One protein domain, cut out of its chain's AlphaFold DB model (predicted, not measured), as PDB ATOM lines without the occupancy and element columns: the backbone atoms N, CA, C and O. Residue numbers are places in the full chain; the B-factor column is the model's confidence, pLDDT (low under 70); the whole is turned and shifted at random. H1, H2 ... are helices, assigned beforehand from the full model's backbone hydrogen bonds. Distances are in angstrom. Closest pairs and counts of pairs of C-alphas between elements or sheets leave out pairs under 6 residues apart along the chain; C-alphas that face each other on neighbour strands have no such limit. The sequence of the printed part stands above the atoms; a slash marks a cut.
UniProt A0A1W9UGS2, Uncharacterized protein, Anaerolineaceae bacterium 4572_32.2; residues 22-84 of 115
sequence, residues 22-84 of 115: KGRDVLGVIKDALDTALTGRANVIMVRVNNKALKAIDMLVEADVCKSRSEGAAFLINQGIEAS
ATOM      1  N   LYS A  22     505.581 471.991 440.294       49.78
ATOM      2  CA  LYS A  22     504.388 472.818 440.577       49.78
ATOM      3  C   LYS A  22     503.783 473.531 439.362       49.78
ATOM      4  O   LYS A  22     502.610 473.875 439.396       49.78
ATOM      5  N   GLY A  23     504.546 473.751 438.289       49.00
ATOM      6  CA  GLY A  23     504.011 474.314 437.038       49.00
ATOM      7  C   GLY A  23     503.274 473.287 436.172       49.00
ATOM      8  O   GLY A  23     502.382 473.651 435.411       49.00
ATOM      9  N   ARG A  24     503.623 472.001 436.300       55.00
ATOM     10  CA  ARG A  24     503.047 470.915 435.497       55.00
ATOM     11  C   ARG A  24     501.649 470.537 435.986       55.00
ATOM     12  O   ARG A  24     500.787 470.243 435.167       55.00
ATOM     13  N   ASP A  25     501.424 470.625 437.294       62.75
ATOM     14  CA  ASP A  25     500.156 470.239 437.913       62.75
ATOM     15  C   ASP A  25     499.024 471.222 437.567       62.75
ATOM     16  O   ASP A  25     497.914 470.802 437.256       62.75
ATOM     17  N   VAL A  26     499.303 472.532 437.511       62.34
ATOM     18  CA  VAL A  26     498.289 473.549 437.159       62.34
ATOM     19  C   VAL A  26     497.905 473.478 435.676       62.34
ATOM     20  O   VAL A  26     496.728 473.572 435.332       62.34
ATOM     21  N   LEU A  27     498.887 473.253 434.797       67.38
ATOM     22  CA  LEU A  27     498.654 473.000 433.369       67.38
ATOM     23  C   LEU A  27     497.850 471.713 433.138       67.38
ATOM     24  O   LEU A  27     496.984 471.685 432.267       67.38
ATOM     25  N   GLY A  28     498.100 470.672 433.939       71.00
ATOM     26  CA  GLY A  28     497.339 469.422 433.909       71.00
ATOM     27  C   GLY A  28     495.864 469.620 434.250       71.00
ATOM     28  O   GLY A  28     495.005 469.172 433.504       71.00
ATOM     29  N   VAL A  29     495.559 470.382 435.304       75.44
ATOM     30  CA  VAL A  29     494.167 470.640 435.720       75.44
ATOM     31  C   VAL A  29     493.376 471.414 434.659       75.44
ATOM     32  O   VAL A  29     492.219 471.090 434.398       75.44
ATOM     33  N   ILE A  30     493.990 472.411 434.012       71.31
ATOM     34  CA  ILE A  30     493.341 473.165 432.923       71.31
ATOM     35  C   ILE A  30     493.084 472.250 431.716       71.31
ATOM     36  O   ILE A  30     492.017 472.310 431.107       71.31
ATOM     37  N   LYS A  31     494.038 471.369 431.402       72.38
ATOM     38  CA  LYS A  31     493.927 470.389 430.319       72.38
ATOM     39  C   LYS A  31     492.843 469.343 430.583       72.38
ATOM     40  O   LYS A  31     492.079 469.032 429.675       72.38
ATOM     41  N   ASP A  32     492.731 468.854 431.813       73.62
ATOM     42  CA  ASP A  32     491.725 467.860 432.199       73.62
ATOM     43  C   ASP A  32     490.309 468.458 432.194       73.62
ATOM     44  O   ASP A  32     489.353 467.814 431.748       73.62
ATOM     45  N   ALA A  33     490.166 469.715 432.626       69.25
ATOM     46  CA  ALA A  33     488.908 470.451 432.518       69.25
ATOM     47  C   ALA A  33     488.500 470.662 431.048       69.25
ATOM     48  O   ALA A  33     487.330 470.485 430.699       69.25
ATOM     49  N   LEU A  34     489.468 470.971 430.179       64.94
ATOM     50  CA  LEU A  34     489.252 471.119 428.741       64.94
ATOM     51  C   LEU A  34     488.860 469.788 428.076       64.94
ATOM     52  O   LEU A  34     487.875 469.736 427.341       64.94
ATOM     53  N   ASP A  35     489.563 468.697 428.382       66.25
ATOM     54  CA  ASP A  35     489.266 467.355 427.862       66.25
ATOM     55  C   ASP A  35     487.870 466.869 428.284       66.25
ATOM     56  O   ASP A  35     487.141 466.265 427.488       66.25
ATOM     57  N   THR A  36     487.467 467.169 429.520       66.44
ATOM     58  CA  THR A  36     486.142 466.813 430.050       66.44
ATOM     59  C   THR A  36     485.029 467.595 429.351       66.44
ATOM     60  O   THR A  36     483.984 467.028 429.032       66.44
ATOM     61  N   ALA A  37     485.250 468.877 429.046       61.44
ATOM     62  CA  ALA A  37     484.282 469.696 428.317       61.44
ATOM     63  C   ALA A  37     484.077 469.233 426.859       61.44
ATOM     64  O   ALA A  37     483.013 469.458 426.283       61.44
ATOM     65  N   LEU A  38     485.070 468.568 426.258       61.75
ATOM     66  CA  LEU A  38     485.083 468.223 424.831       61.75
ATOM     67  C   LEU A  38     484.661 466.778 424.501       61.75
ATOM     68  O   LEU A  38     484.408 466.470 423.336       61.75
ATOM     69  N   THR A  39     484.565 465.873 425.481       59.31
ATOM     70  CA  THR A  39     484.367 464.422 425.247       59.31
ATOM     71  C   THR A  39     482.902 463.949 425.198       59.31
ATOM     72  O   THR A  39     482.627 462.801 424.834       59.31
ATOM     73  N   GLY A  40     481.922 464.806 425.495       52.34
ATOM     74  CA  GLY A  40     480.500 464.436 425.530       52.34
ATOM     75  C   GLY A  40     479.789 464.531 424.173       52.34
ATOM     76  O   GLY A  40     479.161 465.540 423.891       52.34
ATOM     77  N   ARG A  41     479.818 463.460 423.359       51.16
ATOM     78  CA  ARG A  41     479.120 463.324 422.050       51.16
ATOM     79  C   ARG A  41     479.536 464.381 421.009       51.16
ATOM     80  O   ARG A  41     478.826 465.348 420.750       51.16
ATOM     81  N   ALA A  42     480.687 464.166 420.373       62.25
ATOM     82  CA  ALA A  42     481.241 465.097 419.394       62.25
ATOM     83  C   ALA A  42     480.440 465.105 418.076       62.25
ATOM     84  O   ALA A  42     480.634 464.262 417.201       62.25
ATOM     85  N   ASN A  43     479.552 466.086 417.915       77.12
ATOM     86  CA  ASN A  43     479.059 466.464 416.593       77.12
ATOM     87  C   ASN A  43     480.224 467.080 415.808       77.12
ATOM     88  O   ASN A  43     480.800 468.080 416.235       77.12
ATOM     89  N   VAL A  44     480.580 466.488 414.667       82.06
ATOM     90  CA  VAL A  44     481.653 467.002 413.809       82.06
ATOM     91  C   VAL A  44     481.046 467.874 412.721       82.06
ATOM     92  O   VAL A  44     480.209 467.421 411.944       82.06
ATOM     93  N   ILE A  45     481.501 469.122 412.645       86.00
ATOM     94  CA  ILE A  45     481.124 470.055 411.583       86.00
ATOM     95  C   ILE A  45     482.348 470.417 410.743       86.00
ATOM     96  O   ILE A  45     483.443 470.622 411.264       86.00
ATOM     97  N   MET A  46     482.162 470.516 409.426       90.19
ATOM     98  CA  MET A  46     483.167 471.073 408.522       90.19
ATOM     99  C   MET A  46     482.858 472.556 408.311       90.19
ATOM    100  O   MET A  46     481.805 472.900 407.778       90.19
ATOM    101  N   VAL A  47     483.771 473.438 408.720       88.88
ATOM    102  CA  VAL A  47     483.577 474.895 408.658       88.88
ATOM    103  C   VAL A  47     484.667 475.537 407.809       88.88
ATOM    104  O   VAL A  47     485.845 475.199 407.919       88.88
ATOM    105  N   ARG A  48     484.280 476.498 406.962       94.81
ATOM    106  CA  ARG A  48     485.231 477.373 406.270       94.81
ATOM    107  C   ARG A  48     485.677 478.482 407.216       94.81
ATOM    108  O   ARG A  48     484.843 479.221 407.729       94.81
ATOM    109  N   VAL A  49     486.984 478.624 407.396       94.94
ATOM    110  CA  VAL A  49     487.587 479.672 408.228       94.94
ATOM    111  C   VAL A  49     488.414 480.625 407.375       94.94
ATOM    112  O   VAL A  49     488.963 480.245 406.343       94.94
ATOM    113  N   ASN A  50     488.494 481.885 407.797       96.94
ATOM    114  CA  ASN A  50     489.366 482.863 407.156       96.94
ATOM    115  C   ASN A  50     490.814 482.733 407.669       96.94
ATOM    116  O   ASN A  50     491.077 482.104 408.694       96.94
ATOM    117  N   ASN A  51     491.757 483.384 406.982       97.88
ATOM    118  CA  ASN A  51     493.182 483.329 407.334       97.88
ATOM    119  C   ASN A  51     493.484 483.823 408.757       97.88
ATOM    120  O   ASN A  51     494.421 483.339 409.385       97.88
ATOM    121  N   LYS A  52     492.714 484.789 409.272       97.31
ATOM    122  CA  LYS A  52     492.908 485.320 410.628       97.31
ATOM    123  C   LYS A  52     492.527 484.279 411.683       97.31
ATOM    124  O   LYS A  52     493.292 484.060 412.615       97.31
ATOM    125  N   ALA A  53     491.374 483.636 411.518       95.38
ATOM    126  CA  ALA A  53     490.899 482.582 412.402       95.38
ATOM    127  C   ALA A  53     491.811 481.352 412.343       95.38
ATOM    128  O   ALA A  53     492.181 480.830 413.388       95.38
ATOM    129  N   LEU A  54     492.238 480.942 411.142       97.00
ATOM    130  CA  LEU A  54     493.166 479.821 410.981       97.00
ATOM    131  C   LEU A  54     494.482 480.063 411.730       97.00
ATOM    132  O   LEU A  54     494.896 479.212 412.504       97.00
ATOM    133  N   LYS A  55     495.078 481.255 411.587       97.94
ATOM    134  CA  LYS A  55     496.286 481.635 412.336       97.94
ATOM    135  C   LYS A  55     496.081 481.606 413.850       97.94
ATOM    136  O   LYS A  55     496.973 481.181 414.568       97.94
ATOM    137  N   ALA A  56     494.931 482.070 414.339       97.00
ATOM    138  CA  ALA A  56     494.625 482.026 415.767       97.00
ATOM    139  C   ALA A  56     494.532 480.586 416.288       97.00
ATOM    140  O   ALA A  56     495.091 480.285 417.337       97.00
ATOM    141  N   ILE A  57     493.881 479.697 415.533       96.62
ATOM    142  CA  ILE A  57     493.796 478.270 415.862       96.62
ATOM    143  C   ILE A  57     495.188 477.629 415.837       96.62
ATOM    144  O   ILE A  57     495.527 476.893 416.757       96.62
ATOM    145  N   ASP A  58     496.000 477.925 414.819       97.62
ATOM    146  CA  ASP A  58     497.367 477.408 414.713       97.62
ATOM    147  C   ASP A  58     498.226 477.841 415.903       97.62
ATOM    148  O   ASP A  58     498.869 476.993 416.512       97.62
ATOM    149  N   MET A  59     498.152 479.110 416.322       97.69
ATOM    150  CA  MET A  59     498.870 479.592 417.509       97.69
ATOM    151  C   MET A  59     498.480 478.841 418.789       97.69
ATOM    152  O   MET A  59     499.339 478.604 419.633       97.69
ATOM    153  N   LEU A  60     497.210 478.450 418.952       96.38
ATOM    154  CA  LEU A  60     496.776 477.661 420.114       96.38
ATOM    155  C   LEU A  60     497.375 476.251 420.112       96.38
ATOM    156  O   LEU A  60     497.679 475.713 421.174       96.38
ATOM    157  N   VAL A  61     497.552 475.660 418.931       96.75
ATOM    158  CA  VAL A  61     498.181 474.342 418.790       96.75
ATOM    159  C   VAL A  61     499.693 474.441 418.978       96.75
ATOM    160  O   VAL A  61     500.269 473.661 419.724       96.75
ATOM    161  N   GLU A  62     500.340 475.424 418.351       97.56
ATOM    162  CA  GLU A  62     501.786 475.662 418.460       97.56
ATOM    163  C   GLU A  62     502.227 476.006 419.889       97.56
ATOM    164  O   GLU A  62     503.347 475.688 420.280       97.56
ATOM    165  N   ALA A  63     501.352 476.638 420.676       97.19
ATOM    166  CA  ALA A  63     501.593 476.958 422.081       97.19
ATOM    167  C   ALA A  63     501.261 475.804 423.051       97.19
ATOM    168  O   ALA A  63     501.248 476.031 424.260       97.19
ATOM    169  N   ASP A  64     500.952 474.600 422.548       94.69
ATOM    170  CA  ASP A  64     500.520 473.431 423.334       94.69
ATOM    171  C   ASP A  64     499.274 473.682 424.216       94.69
ATOM    172  O   ASP A  64     499.010 472.953 425.175       94.69
ATOM    173  N   VAL A  65     498.466 474.700 423.888       94.25
ATOM    174  CA  VAL A  65     497.198 474.990 424.583       94.25
ATOM    175  C   VAL A  65     496.107 474.017 424.134       94.25
ATOM    176  O   VAL A  65     495.295 473.582 424.945       94.25
ATOM    177  N   CYS A  66     496.099 473.650 422.850       94.19
ATOM    178  CA  CYS A  66     495.171 472.680 422.270       94.19
ATOM    179  C   CYS A  66     495.943 471.580 421.534       94.19
ATOM    180  O   CYS A  66     496.912 471.861 420.836       94.19
ATOM    181  N   LYS A  67     495.490 470.324 421.604       91.94
ATOM    182  CA  LYS A  67     496.173 469.182 420.961       91.94
ATOM    183  C   LYS A  67     495.928 469.120 419.454       91.94
ATOM    184  O   LYS A  67     496.639 468.426 418.732       91.94
ATOM    185  N   SER A  68     494.877 469.781 418.967       94.50
ATOM    186  CA  SER A  68     494.495 469.770 417.555       94.50
ATOM    187  C   SER A  68     493.809 471.064 417.124       94.50
ATOM    188  O   SER A  68     493.242 471.796 417.934       94.50
ATOM    189  N   ARG A  69     493.779 471.319 415.811       94.19
ATOM    190  CA  ARG A  69     493.039 472.455 415.236       94.19
ATOM    191  C   ARG A  69     491.537 472.383 415.509       94.19
ATOM    192  O   ARG A  69     490.911 473.411 415.735       94.19
ATOM    193  N   SER A  70     490.955 471.183 415.484       92.38
ATOM    194  CA  SER A  70     489.542 470.972 415.819       92.38
ATOM    195  C   SER A  70     489.248 471.313 417.276       92.38
ATOM    196  O   SER A  70     488.218 471.913 417.560       92.38
ATOM    197  N   GLU A  71     490.169 470.990 418.182       90.81
ATOM    198  CA  GLU A  71     490.073 471.358 419.595       90.81
ATOM    199  C   GLU A  71     490.223 472.867 419.797       90.81
ATOM    200  O   GLU A  71     489.393 473.466 420.471       90.81
ATOM    201  N   GLY A  72     491.194 473.512 419.140       94.25
ATOM    202  CA  GLY A  72     491.329 474.973 419.172       94.25
ATOM    203  C   GLY A  72     490.103 475.696 418.607       94.25
ATOM    204  O   GLY A  72     489.668 476.710 419.149       94.25
ATOM    205  N   ALA A  73     489.488 475.151 417.553       94.81
ATOM    206  CA  ALA A  73     488.228 475.667 417.029       94.81
ATOM    207  C   ALA A  73     487.081 475.507 418.040       94.81
ATOM    208  O   ALA A  73     486.355 476.468 418.279       94.81
ATOM    209  N   ALA A  74     486.937 474.330 418.656       91.69
ATOM    210  CA  ALA A  74     485.922 474.085 419.678       91.69
ATOM    211  C   ALA A  74     486.105 475.005 420.896       91.69
ATOM    212  O   ALA A  74     485.138 475.602 421.361       91.69
ATOM    213  N   PHE A  75     487.348 475.195 421.348       92.31
ATOM    214  CA  PHE A  75     487.696 476.116 422.425       92.31
ATOM    215  C   PHE A  75     487.237 477.547 422.116       92.31
ATOM    216  O   PHE A  75     486.505 478.149 422.898       92.31
ATOM    217  N   LEU A  76     487.594 478.080 420.945       94.06
ATOM    218  CA  LEU A  76     487.197 479.435 420.547       94.06
ATOM    219  C   LEU A  76     485.680 479.584 420.359       94.06
ATOM    220  O   LEU A  76     485.132 480.639 420.673       94.06
ATOM    221  N   ILE A  77     485.000 478.548 419.858       93.25
ATOM    222  CA  ILE A  77     483.537 478.537 419.727       93.25
ATOM    223  C   ILE A  77     482.884 478.606 421.109       93.25
ATOM    224  O   ILE A  77     482.006 479.442 421.304       93.25
ATOM    225  N   ASN A  78     483.342 477.800 422.069       91.31
ATOM    226  CA  ASN A  78     482.814 477.813 423.434       91.31
ATOM    227  C   ASN A  78     483.013 479.181 424.096       91.31
ATOM    228  O   ASN A  78     482.040 479.768 424.563       91.31
ATOM    229  N   GLN A  79     484.219 479.756 424.014       92.38
ATOM    230  CA  GLN A  79     484.467 481.109 424.528       92.38
ATOM    231  C   GLN A  79     483.573 482.160 423.852       92.38
ATOM    232  O   GLN A  79     483.112 483.095 424.502       92.38
ATOM    233  N   GLY A  80     483.315 482.027 422.547       93.50
ATOM    234  CA  GLY A  80     482.418 482.920 421.812       93.50
ATOM    235  C   GLY A  80     480.952 482.796 422.240       93.50
ATOM    236  O   GLY A  80     480.258 483.812 422.322       93.50
ATOM    237  N   ILE A  81     480.494 481.574 422.533       92.00
ATOM    238  CA  ILE A  81     479.150 481.300 423.061       92.00
ATOM    239  C   ILE A  81     479.002 481.903 424.456       92.00
ATOM    240  O   ILE A  81     478.043 482.635 424.690       92.00
ATOM    241  N   GLU A  82     479.964 481.668 425.348       91.88
ATOM    242  CA  GLU A  82     479.960 482.227 426.704       91.88
ATOM    243  C   GLU A  82     479.987 483.758 426.693       91.88
ATOM    244  O   GLU A  82     479.191 484.398 427.379       91.88
ATOM    245  N   ALA A  83     480.841 484.361 425.859       94.12
ATOM    246  CA  ALA A  83     480.917 485.813 425.707       94.12
ATOM    247  C   ALA A  83     479.632 486.429 425.126       94.12
ATOM    248  O   ALA A  83     479.395 487.624 425.289       94.12
ATOM    249  N   SER A  84     478.809 485.622 424.451       93.06
ATOM    250  CA  SER A  84     477.556 486.046 423.820       93.06
ATOM    251  C   SER A  84     476.322 485.438 424.498       93.06
ATOM    252  O   SER A  84     475.259 485.375 423.880       93.06
TER     253      SER A  84
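This is residues 22 to 84 of the 115 residues of an uncharacterized protein of Anaerolineaceae bacterium 4572_32.2 (UniProt A0A1W9UGS2). Three helices make an open frame with few contacts: H1 and H2 are apart on two sides, and H3 stands crosswise to both, with its last turn, residues 79 to 83, and Ser 84 sticking out. A long loop, residues 39 to 50, swings wide from the end of H1 to the start of H2. The printed part has 63 residues with three named helices, in the order H1, H2, H3, and no named strand; its class is all helix. It is only just compact, close to loose, with a radius of gyration of the C-alphas of 12.5 A, and only just elongated, spanning 39 by 26 by 22 A.

H1, residues 22 to 38, begins at C-alpha 22 at (504.388, 472.818, 440.577) and measures 25.3 A from first to last C-alpha. H2, residues 51 to 62, measures 16.0 A and begins at C-alpha 51 at (493.182, 483.329, 407.334). H3, residues 69 to 83, measures 20.9 A and ends at C-alpha 83 at (480.917, 485.813, 425.707).

H1 and H3 are close but not clearly touching, with the closest C-alphas, those of Leu 38 and Ala 74, 7.8 A apart. Their lines are about perpendicular, at 82 degrees. H1 and H2 are apart. H2 touches H3 with residues 57 to 61 alone, and H3 touches H2 with residues 69 to 73 alone; the closest C-alphas, those of Ile 57 and Gly 72, are 5.3 A apart. Their lines are only just about perpendicular, at 70.0 degrees. Every O i to N i+4 pair is within hydrogen-bond range in H2 and H3, and 11 of 13 are in H1.

The two C-alphas farthest apart, those of Lys 22 and Arg 48, are 39.6 A apart. The printed part has no cut. The link from H1 to H2, 12 residues, is long, and the link from H2 to H3, 6 residues, is short. The mean pLDDT of the printed part is 83.4; residues 22 to 27 and 33 to 42 are under 70.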